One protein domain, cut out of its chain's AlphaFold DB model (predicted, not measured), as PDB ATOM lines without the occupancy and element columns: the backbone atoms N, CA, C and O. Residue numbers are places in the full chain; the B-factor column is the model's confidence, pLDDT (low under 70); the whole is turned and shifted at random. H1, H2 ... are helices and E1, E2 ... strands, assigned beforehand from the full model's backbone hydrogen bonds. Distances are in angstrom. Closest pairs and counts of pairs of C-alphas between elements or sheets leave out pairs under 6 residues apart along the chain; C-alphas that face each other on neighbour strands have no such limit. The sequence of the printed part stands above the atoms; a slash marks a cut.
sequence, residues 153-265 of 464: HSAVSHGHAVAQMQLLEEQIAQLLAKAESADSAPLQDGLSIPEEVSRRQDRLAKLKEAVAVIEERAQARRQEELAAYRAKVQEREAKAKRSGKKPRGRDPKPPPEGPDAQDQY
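AT A GLANCE: This is residues 153 to 265 of the 464 residues of the protein "Transposase IS4 family protein" of Chthoniobacter flavus Ellin428 (UniProt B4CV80). A long, uneven helical hairpin makes a rod: H2 gives most of the length, and the shorter H1 lies beside its first part. Residues 244 to 265, with no named element, run back from the end of H2 to E1. The printed part has 113 residues, in the order E1, H1, H2, and is mostly helix. It is extended, with a radius of gyration of the C-alphas of 24.3 A and spans of 83 by 23 by 19 A.

HOW THE PARTS SIT: H2, residues 193 to 243, touches H1, residues 158 to 182, with residues 193 to 214 alone; the closest C-alphas, of Ile 172 and Val 197, are 5.8 A apart. This hairpin has a shallow tilt of 26 degrees, opposite ways. In H1 and H2 every O i to N i+4 pair is within hydrogen-bond range. E1, residues 155 to 157, is near H2 and meets H1 only through their tight link. It pairs with no named strand, but its residues 156 to 157 pair antiparallel with residues 264 to 265.

IN THESE COORDINATES: H2 runs 72.3 A from C-alpha 193 at (42.448, 15.869, -19.915) to C-alpha 243 at (32.402, -38.177, 26.978). H1 is 36.0 A long and begins at (42.454, -7.471, -3.538). E1 spans 6.8 A.

THE WHOLE: The farthest C-alphas, of Pro 186 and Ser 243, are 82.6 A apart. The printed part has no cut, and the H1 to H2 link is short. Residues 182 to 190 have pLDDT under 70.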
ATOM      1  N   HIS A 153      51.766 -11.498 -14.390       89.44
ATOM      2  CA  HIS A 153      51.839 -10.032 -14.340       89.44
ATOM      3  C   HIS A 153      50.498  -9.357 -14.658       89.44
ATOM      4  O   HIS A 153      50.333  -8.166 -14.418       89.44
ATOM      5  N   SER A 154      49.535 -10.116 -15.182       90.69
ATOM      6  CA  SER A 154      48.156  -9.672 -15.380       90.69
ATOM      7  C   SER A 154      47.275  -9.948 -14.157       90.69
ATOM      8  O   SER A 154      46.061  -9.778 -14.249       90.69
ATOM      9  N   ALA A 155      47.853 -10.404 -13.041       92.62
ATOM     10  CA  ALA A 155      47.142 -10.601 -11.788       92.62
ATOM     11  C   ALA A 155      47.222  -9.358 -10.891       92.62
ATOM     12  O   ALA A 155      48.243  -8.673 -10.846       92.62
ATOM     13  N   VAL A 156      46.148  -9.089 -10.153       94.06
ATOM     14  CA  VAL A 156      46.082  -8.064  -9.110       94.06
ATOM     15  C   VAL A 156      45.502  -8.679  -7.840       94.06
ATOM     16  O   VAL A 156      44.547  -9.452  -7.900       94.06
ATOM     17  N   SER A 157      46.100  -8.370  -6.691       94.94
ATOM     18  CA  SER A 157      45.582  -8.767  -5.379       94.94
ATOM     19  C   SER A 157      44.502  -7.797  -4.897       94.94
ATOM     20  O   SER A 157      44.614  -6.603  -5.179       94.94
ATOM     21  N   HIS A 158      43.547  -8.265  -4.097       95.19
ATOM     22  CA  HIS A 158      42.454  -7.471  -3.538       95.19
ATOM     23  C   HIS A 158      42.933  -6.170  -2.881       95.19
ATOM     24  O   HIS A 158      42.492  -5.089  -3.262       95.19
ATOM     25  N   GLY A 159      43.908  -6.248  -1.965       94.94
ATOM     26  CA  GLY A 159      44.407  -5.065  -1.253       94.94
ATOM     27  C   GLY A 159      45.027  -4.024  -2.191       94.94
ATOM     28  O   GLY A 159      44.775  -2.830  -2.062       94.94
ATOM     29  N   HIS A 160      45.786  -4.482  -3.190       94.69
ATOM     30  CA  HIS A 160      46.345  -3.603  -4.218       94.69
ATOM     31  C   HIS A 160      45.261  -3.017  -5.131       94.69
ATOM     32  O   HIS A 160      45.353  -1.852  -5.504       94.69
ATOM     33  N   ALA A 161      44.241  -3.795  -5.500       95.00
ATOM     34  CA  ALA A 161      43.143  -3.314  -6.331       95.00
ATOM     35  C   ALA A 161      42.384  -2.174  -5.636       95.00
ATOM     36  O   ALA A 161      42.229  -1.115  -6.236       95.00
ATOM     37  N   VAL A 162      42.024  -2.347  -4.360       95.38
ATOM     38  CA  VAL A 162      41.344  -1.317  -3.557       95.38
ATOM     39  C   VAL A 162      42.192  -0.044  -3.437       95.38
ATOM     40  O   VAL A 162      41.693   1.047  -3.703       95.38
ATOM     41  N   ALA A 163      43.485  -0.171  -3.123       96.00
ATOM     42  CA  ALA A 163      44.383   0.984  -3.028       96.00
ATOM     43  C   ALA A 163      44.530   1.730  -4.370       96.00
ATOM     44  O   ALA A 163      44.545   2.958  -4.415       96.00
ATOM     45  N   GLN A 164      44.608   0.996  -5.485       95.31
ATOM     46  CA  GLN A 164      44.670   1.598  -6.820       95.31
ATOM     47  C   GLN A 164      43.361   2.281  -7.215       95.31
ATOM     48  O   GLN A 164      43.402   3.308  -7.882       95.31
ATOM     49  N   MET A 165      42.209   1.737  -6.819       95.12
ATOM     50  CA  MET A 165      40.913   2.369  -7.076       95.12
ATOM     51  C   MET A 165      40.821   3.737  -6.397       95.12
ATOM     52  O   MET A 165      40.467   4.703  -7.067       95.12
ATOM     53  N   GLN A 166      41.221   3.831  -5.124       95.38
ATOM     54  CA  GLN A 166      41.261   5.099  -4.383       95.38
ATOM     55  C   GLN A 166      42.164   6.125  -5.078       95.38
ATOM     56  O   GLN A 166      41.737   7.241  -5.364       95.38
ATOM     57  N   LEU A 167      43.381   5.714  -5.455       95.88
ATOM     58  CA  LEU A 167      44.319   6.579  -6.172       95.88
ATOM     59  C   LEU A 167      43.759   7.067  -7.520       95.88
ATOM     60  O   LEU A 167      43.953   8.222  -7.894       95.88
ATOM     61  N   LEU A 168      43.083   6.198  -8.275       94.50
ATOM     62  CA  LEU A 168      42.488   6.569  -9.561       94.50
ATOM     63  C   LEU A 168      41.336   7.561  -9.389       94.50
ATOM     64  O   LEU A 168      41.237   8.495 -10.180       94.50
ATOM     65  N   GLU A 169      40.494   7.381  -8.371       93.94
ATOM     66  CA  GLU A 169      39.399   8.303  -8.052       93.94
ATOM     67  C   GLU A 169      39.939   9.690  -7.662       93.94
ATOM     68  O   GLU A 169      39.474  10.699  -8.195       93.94
ATOM     69  N   GLU A 170      40.998   9.751  -6.847       95.44
ATOM     70  CA  GLU A 170      41.698  11.002  -6.521       95.44
ATOM     71  C   GLU A 170      42.291  11.680  -7.766       95.44
ATOM     72  O   GLU A 170      42.143  12.887  -7.958       95.44
ATOM     73  N   GLN A 171      42.944  10.917  -8.648       93.88
ATOM     74  CA  GLN A 171      43.530  11.460  -9.875       93.88
ATOM     75  C   GLN A 171      42.472  11.961 -10.864       93.88
ATOM     76  O   GLN A 171      42.694  12.974 -11.525       93.88
ATOM     77  N   ILE A 172      41.324  11.282 -10.968       92.50
ATOM     78  CA  ILE A 172      40.191  11.756 -11.773       92.50
ATOM     79  C   ILE A 172      39.690  13.092 -11.215       92.50
ATOM     80  O   ILE A 172      39.538  14.039 -11.983       92.50
ATOM     81  N   ALA A 173      39.508  13.207  -9.895       92.50
ATOM     82  CA  ALA A 173      39.096  14.462  -9.266       92.50
ATOM     83  C   ALA A 173      40.103  15.600  -9.527       92.50
ATOM     84  O   ALA A 173      39.705  16.710  -9.874       92.50
ATOM     85  N   GLN A 174      41.410  15.319  -9.449       92.12
ATOM     86  CA  GLN A 174      42.459  16.293  -9.775       92.12
ATOM     87  C   GLN A 174      42.432  16.730 -11.246       92.12
ATOM     88  O   GLN A 174      42.656  17.902 -11.543       92.12
ATOM     89  N   LEU A 175      42.185  15.804 -12.176       89.31
ATOM     90  CA  LEU A 175      42.081  16.112 -13.604       89.31
ATOM     91  C   LEU A 175      40.848  16.967 -13.912       89.31
ATOM     92  O   LEU A 175      40.957  17.910 -14.691       89.31
ATOM     93  N   LEU A 176      39.710  16.685 -13.271       88.69
ATOM     94  CA  LEU A 176      38.493  17.489 -13.406       88.69
ATOM     95  C   LEU A 176      38.689  18.907 -12.850       88.69
ATOM     96  O   LEU A 176      38.397  19.871 -13.550       88.69
ATOM     97  N   ALA A 177      39.297  19.049 -11.669       88.19
ATOM     98  CA  ALA A 177      39.632  20.364 -11.113       88.19
ATOM     99  C   ALA A 177      40.602  21.152 -12.016       88.19
ATOM    100  O   ALA A 177      40.479  22.367 -12.175       88.19
ATOM    101  N   LYS A 178      41.562  20.467 -12.658       84.81
ATOM    102  CA  LYS A 178      42.446  21.090 -13.653       84.81
ATOM    103  C   LYS A 178      41.689  21.547 -14.897       84.81
ATOM    104  O   LYS A 178      42.013  22.618 -15.400       84.81
ATOM    105  N   ALA A 179      40.707  20.778 -15.374       80.12
ATOM    106  CA  ALA A 179      39.865  21.178 -16.501       80.12
ATOM    107  C   ALA A 179      39.095  22.467 -16.190       80.12
ATOM    108  O   ALA A 179      39.137  23.391 -16.991       80.12
ATOM    109  N   GLU A 180      38.498  22.571 -15.000       79.88
ATOM    110  CA  GLU A 180      37.807  23.790 -14.551       79.88
ATOM    111  C   GLU A 180      38.757  24.999 -14.468       79.88
ATOM    112  O   GLU A 180      38.397  26.114 -14.832       79.88
ATOM    113  N   SER A 181      40.007  24.793 -14.033       75.31
ATOM    114  CA  SER A 181      41.008  25.871 -13.972       75.31
ATOM    115  C   SER A 181      41.588  26.272 -15.336       75.31
ATOM    116  O   SER A 181      42.084  27.390 -15.493       75.31
ATOM    117  N   ALA A 182      41.537  25.375 -16.326       61.91
ATOM    118  CA  ALA A 182      42.084  25.591 -17.664       61.91
ATOM    119  C   ALA A 182      41.262  26.586 -18.494       61.91
ATOM    120  O   ALA A 182      41.796  27.199 -19.418       61.91
ATOM    121  N   ASP A 183      40.009  26.837 -18.104       58.97
ATOM    122  CA  ASP A 183      39.211  27.951 -18.625       58.97
ATOM    123  C   ASP A 183      39.852  29.322 -18.306       58.97
ATOM    124  O   ASP A 183      39.538  30.322 -18.949       58.97
ATOM    125  N   SER A 184      40.781  29.383 -17.338       56.66
ATOM    126  CA  SER A 184      41.496  30.602 -16.917       56.66
ATOM    127  C   SER A 184      42.997  30.623 -17.256       56.66
ATOM    128  O   SER A 184      43.627  31.675 -17.130       56.66
ATOM    129  N   ALA A 185      43.600  29.503 -17.677       58.56
ATOM    130  CA  ALA A 185      45.024  29.416 -18.025       58.56
ATOM    131  C   ALA A 185      45.299  28.292 -19.045       58.56
ATOM    132  O   ALA A 185      44.753  27.199 -18.907       58.56
ATOM    133  N   PRO A 186      46.178  28.505 -20.043       59.28
ATOM    134  CA  PRO A 186      46.459  27.497 -21.063       59.28
ATOM    135  C   PRO A 186      47.096  26.232 -20.467       59.28
ATOM    136  O   PRO A 186      47.987  26.297 -19.617       59.28
ATOM    137  N   LEU A 187      46.636  25.071 -20.941       66.38
ATOM    138  CA  LEU A 187      47.150  23.756 -20.555       66.38
ATOM    139  C   LEU A 187      48.594  23.542 -21.032       66.38
ATOM    140  O   LEU A 187      49.032  24.120 -22.026       66.38
ATOM    141  N   GLN A 188      49.326  22.669 -20.333       65.25
ATOM    142  CA  GLN A 188      50.630  22.189 -20.797       65.25
ATOM    143  C   GLN A 188      50.491  21.381 -22.090       65.25
ATOM    144  O   GLN A 188      49.556  20.594 -22.249       65.25
ATOM    145  N   ASP A 189      51.470  21.548 -22.977       60.56
ATOM    146  CA  ASP A 189      51.513  20.871 -24.268       60.56
ATOM    147  C   ASP A 189      51.562  19.339 -24.087       60.56
ATOM    148  O   ASP A 189      52.356  18.814 -23.303       60.56
ATOM    149  N   GLY A 190      50.669  18.621 -24.775       67.88
ATOM    150  CA  GLY A 190      50.554  17.157 -24.719       67.88
ATOM    151  C   GLY A 190      49.628  16.551 -23.646       67.88
ATOM    152  O   GLY A 190      49.472  15.328 -23.631       67.88
ATOM    153  N   LEU A 191      48.979  17.336 -22.771       77.25
ATOM    154  CA  LEU A 191      48.012  16.812 -21.787       77.25
ATOM    155  C   LEU A 191      46.557  16.921 -22.283       77.25
ATOM    156  O   LEU A 191      45.906  17.951 -22.114       77.25
ATOM    157  N   SER A 192      46.012  15.825 -22.816       83.81
ATOM    158  CA  SER A 192      44.577  15.707 -23.126       83.81
ATOM    159  C   SER A 192      43.800  15.244 -21.887       83.81
ATOM    160  O   SER A 192      43.745  14.051 -21.582       83.81
ATOM    161  N   ILE A 193      43.206  16.186 -21.141       82.44
ATOM    162  CA  ILE A 193      42.448  15.869 -19.915       82.44
ATOM    163  C   ILE A 193      41.308  14.864 -20.176       82.44
ATOM    164  O   ILE A 193      41.232  13.883 -19.431       82.44
ATOM    165  N   PRO A 194      40.455  15.020 -21.213       85.75
ATOM    166  CA  PRO A 194      39.366  14.073 -21.467       85.75
ATOM    167  C   PRO A 194      39.851  12.639 -21.723       85.75
ATOM    168  O   PRO A 194      39.274  11.687 -21.193       85.75
ATOM    169  N   GLU A 195      40.936  12.466 -22.483       88.56
ATOM    170  CA  GLU A 195      41.516  11.141 -22.746       88.56
ATOM    171  C   GLU A 195      42.075  10.498 -21.475       88.56
ATOM    172  O   GLU A 195      41.892   9.305 -21.235       88.56
ATOM    173  N   GLU A 196      42.747  11.287 -20.644       90.12
ATOM    174  CA  GLU A 196      43.433  10.819 -19.442       90.12
ATOM    175  C   GLU A 196      42.431  10.506 -18.309       90.12
ATOM    176  O   GLU A 196      42.648   9.575 -17.522       90.12
ATOM    177  N   VAL A 197      41.289  11.207 -18.273       89.50
ATOM    178  CA  VAL A 197      40.117  10.849 -17.453       89.50
ATOM    179  C   VAL A 197      39.490   9.547 -17.951       89.50
ATOM    180  O   VAL A 197      39.321   8.626 -17.152       89.50
ATOM    181  N   SER A 198      39.218   9.428 -19.256       92.25
ATOM    182  CA  SER A 198      38.621   8.225 -19.856       92.25
ATOM    183  C   SER A 198      39.459   6.966 -19.581       92.25
ATOM    184  O   SER A 198      38.960   5.984 -19.033       92.25
ATOM    185  N   ARG A 199      40.783   7.026 -19.790       92.25
ATOM    186  CA  ARG A 199      41.709   5.919 -19.473       92.25
ATOM    187  C   ARG A 199      41.649   5.482 -18.008       92.25
ATOM    188  O   ARG A 199      41.725   4.284 -17.717       92.25
ATOM    189  N   ARG A 200      41.535   6.430 -17.070       93.81
ATOM    190  CA  ARG A 200      41.419   6.122 -15.633       93.81
ATOM    191  C   ARG A 200      40.060   5.555 -15.280       93.81
ATOM    192  O   ARG A 200      40.015   4.622 -14.486       93.81
ATOM    193  N   GLN A 201      38.987   6.070 -15.873       93.75
ATOM    194  CA  GLN A 201      37.638   5.536 -15.695       93.75
ATOM    195  C   GLN A 201      37.554   4.090 -16.193       93.75
ATOM    196  O   GLN A 201      37.094   3.223 -15.451       93.75
ATOM    197  N   ASP A 202      38.115   3.792 -17.367       94.44
ATOM    198  CA  ASP A 202      38.208   2.429 -17.900       94.44
ATOM    199  C   ASP A 202      39.006   1.504 -16.974       94.44
ATOM    200  O   ASP A 202      38.628   0.356 -16.717       94.44
ATOM    201  N   ARG A 203      40.139   1.989 -16.450       93.62
ATOM    202  CA  ARG A 203      40.963   1.219 -15.511       93.62
ATOM    203  C   ARG A 203      40.238   0.982 -14.187       93.62
ATOM    204  O   ARG A 203      40.314  -0.129 -13.659       93.62
ATOM    205  N   LEU A 204      39.540   1.993 -13.676       95.12
ATOM    206  CA  LEU A 204      38.740   1.934 -12.458       95.12
ATOM    207  C   LEU A 204      37.586   0.937 -12.613       95.12
ATOM    208  O   LEU A 204      37.388   0.111 -11.726       95.12
ATOM    209  N   ALA A 205      36.889   0.947 -13.752       95.25
ATOM    210  CA  ALA A 205      35.827  -0.008 -14.063       95.25
ATOM    211  C   ALA A 205      36.343  -1.458 -14.046       95.25
ATOM    212  O   ALA A 205      35.769  -2.311 -13.370       95.25
ATOM    213  N   LYS A 206      37.490  -1.724 -14.689       94.94
ATOM    214  CA  LYS A 206      38.131  -3.054 -14.671       94.94
ATOM    215  C   LYS A 206      38.542  -3.496 -13.265       94.94
ATOM    216  O   LYS A 206      38.452  -4.678 -12.942       94.94
ATOM    217  N   LEU A 207      39.028  -2.578 -12.426       95.44
ATOM    218  CA  LEU A 207      39.380  -2.895 -11.037       95.44
ATOM    219  C   LEU A 207      38.140  -3.179 -10.184       95.44
ATOM    220  O   LEU A 207      38.175  -4.119  -9.395       95.44
ATOM    221  N   LYS A 208      37.044  -2.436 -10.386       95.56
ATOM    222  CA  LYS A 208      35.754  -2.689  -9.723       95.56
ATOM    223  C   LYS A 208      35.219  -4.081 -10.060       95.56
ATOM    224  O   LYS A 208      34.850  -4.817  -9.151       95.56
ATOM    225  N   GLU A 209      35.264  -4.476 -11.333       94.88
ATOM    226  CA  GLU A 209      34.907  -5.836 -11.765       94.88
ATOM    227  C   GLU A 209      35.797  -6.898 -11.095       94.88
ATOM    228  O   GLU A 209      35.300  -7.875 -10.539       94.88
ATOM    229  N   ALA A 210      37.117  -6.683 -11.079       94.50
ATOM    230  CA  ALA A 210      38.060  -7.603 -10.446       94.50
ATOM    231  C   ALA A 210      37.800  -7.779  -8.940       94.50
ATOM    232  O   ALA A 210      37.846  -8.905  -8.443       94.50
ATOM    233  N   VAL A 211      37.527  -6.685  -8.217       95.50
ATOM    234  CA  VAL A 211      37.196  -6.714  -6.784       95.50
ATOM    235  C   VAL A 211      35.881  -7.446  -6.547       95.50
ATOM    236  O   VAL A 211      35.864  -8.358  -5.726       95.50
ATOM    237  N   ALA A 212      34.831  -7.145  -7.317       95.12
ATOM    238  CA  ALA A 212      33.539  -7.821  -7.194       95.12
ATOM    239  C   ALA A 212      33.675  -9.346  -7.355       95.12
ATOM    240  O   ALA A 212      33.152 -10.114  -6.549       95.12
ATOM    241  N   VAL A 213      34.460  -9.796  -8.338       93.94
ATOM    242  CA  VAL A 213      34.720 -11.228  -8.546       93.94
ATOM    243  C   VAL A 213      35.544 -11.839  -7.403       93.94
ATOM    244  O   VAL A 213      35.342 -13.000  -7.040       93.94
ATOM    245  N   ILE A 214      36.499 -11.103  -6.825       93.44
ATOM    246  CA  ILE A 214      37.246 -11.571  -5.646       93.44
ATOM    247  C   ILE A 214      36.311 -11.712  -4.436       93.44
ATOM    248  O   ILE A 214      36.372 -12.726  -3.737       93.44
ATOM    249  N   GLU A 215      35.437 -10.737  -4.208       94.19
ATOM    250  CA  GLU A 215      34.459 -10.749  -3.121       94.19
ATOM    251  C   GLU A 215      33.463 -11.904  -3.267       94.19
ATOM    252  O   GLU A 215      33.242 -12.635  -2.303       94.19
ATOM    253  N   GLU A 216      32.935 -12.140  -4.470       92.81
ATOM    254  CA  GLU A 216      32.048 -13.272  -4.764       92.81
ATOM    255  C   GLU A 216      32.725 -14.614  -4.439       92.81
ATOM    256  O   GLU A 216      32.161 -15.468  -3.752       92.81
ATOM    257  N   ARG A 217      33.989 -14.787  -4.848       91.69
ATOM    258  CA  ARG A 217      34.773 -15.992  -4.526       91.69
ATOM    259  C   ARG A 217      34.986 -16.152  -3.028       91.69
ATOM    260  O   ARG A 217      34.907 -17.269  -2.517       91.69
ATOM    261  N   ALA A 218      35.275 -15.061  -2.324       91.94
ATOM    262  CA  ALA A 218      35.454 -15.084  -0.880       91.94
ATOM    263  C   ALA A 218      34.149 -15.444  -0.158       91.94
ATOM    264  O   ALA A 218      34.178 -16.214   0.802       91.94
ATOM    265  N   GLN A 219      33.004 -14.961  -0.650       91.00
ATOM    266  CA  GLN A 219      31.684 -15.336  -0.146       91.00
ATOM    267  C   GLN A 219      31.391 -16.821  -0.380       91.00
ATOM    268  O   GLN A 219      30.999 -17.504   0.566       91.00
ATOM    269  N   ALA A 220      31.639 -17.344  -1.585       89.19
ATOM    270  CA  ALA A 220      31.464 -18.766  -1.891       89.19
ATOM    271  C   ALA A 220      32.338 -19.654  -0.985       89.19
ATOM    272  O   ALA A 220      31.824 -20.543  -0.303       89.19
ATOM    273  N   ARG A 221      33.637 -19.334  -0.869       88.69
ATOM    274  CA  ARG A 221      34.575 -20.009   0.046       88.69
ATOM    275  C   ARG A 221      34.074 -19.978   1.489       88.69
ATOM    276  O   ARG A 221      34.077 -20.994   2.179       88.69
ATOM    277  N   ARG A 222      33.604 -18.819   1.953       88.94
ATOM    278  CA  ARG A 222      33.059 -18.649   3.302       88.94
ATOM    279  C   ARG A 222      31.814 -19.503   3.534       88.94
ATOM    280  O   ARG A 222      31.691 -20.056   4.621       88.94
ATOM    281  N   GLN A 223      30.896 -19.614   2.573       87.69
ATOM    282  CA  GLN A 223      29.697 -20.452   2.719       87.69
ATOM    283  C   GLN A 223      30.074 -21.924   2.937       87.69
ATOM    284  O   GLN A 223      29.580 -22.560   3.873       87.69
ATOM    285  N   GLU A 224      31.016 -22.440   2.145       84.00
ATOM    286  CA  GLU A 224      31.545 -23.799   2.300       84.00
ATOM    287  C   GLU A 224      32.257 -23.987   3.651       84.00
ATOM    288  O   GLU A 224      31.998 -24.945   4.388       84.00
ATOM    289  N   GLU A 225      33.124 -23.044   4.027       87.12
ATOM    290  CA  GLU A 225      33.852 -23.088   5.296       87.12
ATOM    291  C   GLU A 225      32.927 -22.954   6.510       87.12
ATOM    292  O   GLU A 225      33.177 -23.592   7.533       87.12
ATOM    293  N   LEU A 226      31.841 -22.179   6.416       88.12
ATOM    294  CA  LEU A 226      30.818 -22.059   7.457       88.12
ATOM    295  C   LEU A 226      30.059 -23.370   7.640       88.12
ATOM    296  O   LEU A 226      29.831 -23.774   8.781       88.12
ATOM    297  N   ALA A 227      29.690 -24.051   6.552       84.06
ATOM    298  CA  ALA A 227      29.063 -25.368   6.626       84.06
ATOM    299  C   ALA A 227      29.997 -26.379   7.314       84.06
ATOM    300  O   ALA A 227      29.599 -27.048   8.273       84.06
ATOM    301  N   ALA A 228      31.273 -26.411   6.916       84.12
ATOM    302  CA  ALA A 228      32.285 -27.263   7.541       84.12
ATOM    303  C   ALA A 228      32.569 -26.883   9.010       84.12
ATOM    304  O   ALA A 228      32.781 -27.757   9.854       84.12
ATOM    305  N   TYR A 229      32.574 -25.590   9.338       86.81
ATOM    306  CA  TYR A 229      32.727 -25.082  10.702       86.81
ATOM    307  C   TYR A 229      31.554 -25.520  11.581       86.81
ATOM    308  O   TYR A 229      31.782 -26.081  12.652       86.81
ATOM    309  N   ARG A 230      30.312 -25.338  11.111       88.12
ATOM    310  CA  ARG A 230      29.096 -25.768  11.818       88.12
ATOM    311  C   ARG A 230      29.119 -27.270  12.086       88.12
ATOM    312  O   ARG A 230      28.903 -27.667  13.227       88.12
ATOM    313  N   ALA A 231      29.469 -28.081  11.087       85.25
ATOM    314  CA  ALA A 231      29.600 -29.528  11.250       85.25
ATOM    315  C   ALA A 231      30.641 -29.897  12.324       85.25
ATOM    316  O   ALA A 231      30.359 -30.695  13.216       85.25
ATOM    317  N   LYS A 232      31.819 -29.254  12.316       84.88
ATOM    318  CA  LYS A 232      32.865 -29.479  13.332       84.88
ATOM    319  C   LYS A 232      32.443 -29.059  14.737       84.88
ATOM    320  O   LYS A 232      32.798 -29.731  15.703       84.88
ATOM    321  N   VAL A 233      31.737 -27.936  14.869       86.62
ATOM    322  CA  VAL A 233      31.214 -27.470  16.162       86.62
ATOM    323  C   VAL A 233      30.190 -28.470  16.695       86.62
ATOM    324  O   VAL A 233      30.340 -28.925  17.826       86.62
ATOM    325  N   GLN A 234      29.238 -28.903  15.864       86.00
ATOM    326  CA  GLN A 234      28.237 -29.911  16.231       86.00
ATOM    327  C   GLN A 234      28.872 -31.249  16.633       86.00
ATOM    328  O   GLN A 234      28.505 -31.826  17.656       86.00
ATOM    329  N   GLU A 235      29.863 -31.733  15.881       83.81
ATOM    330  CA  GLU A 235      30.588 -32.965  16.211       83.81
ATOM    331  C   GLU A 235      31.322 -32.838  17.555       83.81
ATOM    332  O   GLU A 235      31.273 -33.733  18.403       83.81
ATOM    333  N   ARG A 236      31.977 -31.694  17.786       83.75
ATOM    334  CA  ARG A 236      32.694 -31.405  19.030       83.75
ATOM    335  C   ARG A 236      31.742 -31.337  20.223       83.75
ATOM    336  O   ARG A 236      32.056 -31.905  21.269       83.75
ATOM    337  N   GLU A 237      30.584 -30.703  20.067       85.81
ATOM    338  CA  GLU A 237      29.520 -30.662  21.075       85.81
ATOM    339  C   GLU A 237      28.954 -32.056  21.362       85.81
ATOM    340  O   GLU A 237      28.825 -32.441  22.525       85.81
ATOM    341  N   ALA A 238      28.678 -32.855  20.329       84.38
ATOM    342  CA  ALA A 238      28.214 -34.232  20.482       84.38
ATOM    343  C   ALA A 238      29.247 -35.100  21.220       84.38
ATOM    344  O   ALA A 238      28.895 -35.870  22.118       84.38
ATOM    345  N   LYS A 239      30.539 -34.942  20.908       81.88
ATOM    346  CA  LYS A 239      31.637 -35.645  21.585       81.88
ATOM    347  C   LYS A 239      31.803 -35.196  23.038       81.88
ATOM    348  O   LYS A 239      32.055 -36.034  23.907       81.88
ATOM    349  N   ALA A 240      31.632 -33.904  23.318       84.25
ATOM    350  CA  ALA A 240      31.624 -33.373  24.680       84.25
ATOM    351  C   ALA A 240      30.471 -33.974  25.499       84.25
ATOM    352  O   ALA A 240      30.704 -34.471  26.598       84.25
ATOM    353  N   LYS A 241      29.257 -34.020  24.927       84.44
ATOM    354  CA  LYS A 241      28.073 -34.634  25.554       84.44
ATOM    355  C   LYS A 241      28.269 -36.129  25.829       84.44
ATOM    356  O   LYS A 241      27.950 -36.581  26.919       84.44
ATOM    357  N   ARG A 242      28.833 -36.889  24.880       81.25
ATOM    358  CA  ARG A 242      29.082 -38.338  25.042       81.25
ATOM    359  C   ARG A 242      30.163 -38.664  26.074       81.25
ATOM    360  O   ARG A 242      30.042 -39.649  26.786       81.25
ATOM    361  N   SER A 243      31.241 -37.880  26.122       78.50
ATOM    362  CA  SER A 243      32.402 -38.177  26.978       78.50
ATOM    363  C   SER A 243      32.370 -37.490  28.346       78.50
ATOM    364  O   SER A 243      33.217 -37.787  29.188       78.50
ATOM    365  N   GLY A 244      31.454 -36.536  28.556       76.62
ATOM    366  CA  GLY A 244      31.375 -35.711  29.766       76.62
ATOM    367  C   GLY A 244      32.597 -34.811  30.002       76.62
ATOM    368  O   GLY A 244      32.700 -34.170  31.045       76.62
ATOM    369  N   LYS A 245      33.549 -34.760  29.060       76.31
ATOM    370  CA  LYS A 245      34.817 -34.025  29.170       76.31
ATOM    371  C   LYS A 245      34.949 -33.021  28.030       76.31
ATOM    372  O   LYS A 245      34.478 -33.253  26.916       76.31
ATOM    373  N   LYS A 246      35.648 -31.908  28.290       74.31
ATOM    374  CA  LYS A 246      35.946 -30.914  27.252       74.31
ATOM    375  C   LYS A 246      36.803 -31.565  26.148       74.31
ATOM    376  O   LYS A 246      37.844 -32.148  26.466       74.31
ATOM    377  N   PRO A 247      36.404 -31.478  24.867       73.00
ATOM    378  CA  PRO A 247      37.172 -32.046  23.765       73.00
ATOM    379  C   PRO A 247      38.585 -31.455  23.709       73.00
ATOM    380  O   PRO A 247      38.763 -30.240  23.802       73.00
ATOM    381  N   ARG A 248      39.598 -32.317  23.562       72.69
ATOM    382  CA  ARG A 248      41.003 -31.904  23.412       72.69
ATOM    383  C   ARG A 248      41.233 -31.241  22.046       72.69
ATOM    384  O   ARG A 248      40.684 -31.688  21.043       72.69
ATOM    385  N   GLY A 249      42.095 -30.222  22.010       76.88
ATOM    386  CA  GLY A 249      42.510 -29.512  20.793       76.88
ATOM    387  C   GLY A 249      42.001 -28.069  20.715       76.88
ATOM    388  O   GLY A 249      41.137 -27.656  21.489       76.88
ATOM    389  N   ARG A 250      42.539 -27.288  19.771       79.12
ATOM    390  CA  ARG A 250      42.161 -25.879  19.565       79.12
ATOM    391  C   ARG A 250      40.686 -25.767  19.183       79.12
ATOM    392  O   ARG A 250      40.194 -26.606  18.426       79.12
ATOM    393  N   ASP A 251      39.985 -24.768  19.710       82.19
ATOM    394  CA  ASP A 251      38.603 -24.504  19.308       82.19
ATOM    395  C   ASP A 251      38.553 -24.122  17.815       82.19
ATOM    396  O   ASP A 251      39.459 -23.420  17.337       82.19
ATOM    397  N   PRO A 252      37.556 -24.618  17.053       83.44
ATOM    398  CA  PRO A 252      37.371 -24.210  15.668       83.44
ATOM    399  C   PRO A 252      37.219 -22.689  15.604       83.44
ATOM    400  O   PRO A 252      36.517 -22.102  16.424       83.44
ATOM    401  N   LYS A 253      37.880 -22.044  14.643       86.81
ATOM    402  CA  LYS A 253      37.708 -20.610  14.400       86.81
ATOM    403  C   LYS A 253      36.677 -20.398  13.293       86.81
ATOM    404  O   LYS A 253      36.701 -21.176  12.337       86.81
ATOM    405  N   PRO A 254      35.813 -19.375  13.402       86.50
ATOM    406  CA  PRO A 254      34.941 -19.006  12.300       86.50
ATOM    407  C   PRO A 254      35.782 -18.528  11.102       86.50
ATOM    408  O   PRO A 254      36.869 -17.973  11.304       86.50
ATOM    409  N   PRO A 255      35.304 -18.750   9.868       87.81
ATOM    410  CA  PRO A 255      35.975 -18.259   8.672       87.81
ATOM    411  C   PRO A 255      35.964 -16.719   8.617       87.81
ATOM    412  O   PRO A 255      35.004 -16.098   9.088       87.81
ATOM    413  N   PRO A 256      37.014 -16.085   8.062       86.00
ATOM    414  CA  PRO A 256      37.169 -14.627   8.043       86.00
ATOM    415  C   PRO A 256      36.048 -13.918   7.269       86.00
ATOM    416  O   PRO A 256      35.385 -14.526   6.427       86.00
ATOM    417  N   GLU A 257      35.791 -12.650   7.609       85.81
ATOM    418  CA  GLU A 257      34.822 -11.776   6.928       85.81
ATOM    419  C   GLU A 257      35.451 -11.135   5.694       85.81
ATOM    420  O   GLU A 257      36.455 -10.442   5.810       85.81
ATOM    421  N   GLY A 258      34.840 -11.356   4.525       87.62
ATOM    422  CA  GLY A 258      35.295 -10.784   3.258       87.62
ATOM    423  C   GLY A 258      36.510 -11.487   2.633       87.62
ATOM    424  O   GLY A 258      36.926 -12.557   3.092       87.62
ATOM    425  N   PRO A 259      37.041 -10.927   1.535       91.31
ATOM    426  CA  PRO A 259      38.245 -11.425   0.877       91.31
ATOM    427  C   PRO A 259      39.521 -11.096   1.655       91.31
ATOM    428  O   PRO A 259      39.640 -10.057   2.306       91.31
ATOM    429  N   ASP A 260      40.525 -11.957   1.515       92.00
ATOM    430  CA  ASP A 260      41.865 -11.686   2.018       92.00
ATOM    431  C   ASP A 260      42.557 -10.653   1.122       92.00
ATOM    432  O   ASP A 260      42.417 -10.665  -0.101       92.00
ATOM    433  N   ALA A 261      43.412  -9.800   1.695       92.31
ATOM    434  CA  ALA A 261      44.173  -8.811   0.921       92.31
ATOM    435  C   ALA A 261      45.029  -9.436  -0.201       92.31
ATOM    436  O   ALA A 261      45.339  -8.762  -1.184       92.31
ATOM    437  N   GLN A 262      45.395 -10.713  -0.043       90.69
ATOM    438  CA  GLN A 262      46.189 -11.498  -0.986       90.69
ATOM    439  C   GLN A 262      45.352 -12.289  -1.997       90.69
ATOM    440  O   GLN A 262      45.947 -12.882  -2.894       90.69
ATOM    441  N   ASP A 263      44.018 -12.317  -1.886       91.25
ATOM    442  CA  ASP A 263      43.165 -12.948  -2.898       91.25
ATOM    443  C   ASP A 263      43.361 -12.242  -4.244       91.25
ATOM    444  O   ASP A 263      43.466 -11.019  -4.302       91.25
ATOM    445  N   GLN A 264      43.460 -13.008  -5.334       91.69
ATOM    446  CA  GLN A 264      43.916 -12.485  -6.625       91.69
ATOM    447  C   GLN A 264      42.883 -12.653  -7.738       91.69
ATOM    448  O   GLN A 264      42.139 -13.637  -7.797       91.69
ATOM    449  N   TYR A 265      42.933 -11.720  -8.684       94.19
ATOM    450  CA  TYR A 265      42.197 -11.748  -9.941       94.19
ATOM    451  C   TYR A 265      43.155 -11.570 -11.114       94.19
ATOM    452  O   TYR A 265      44.002 -10.681 -11.083       94.19
TER     453      TYR A 265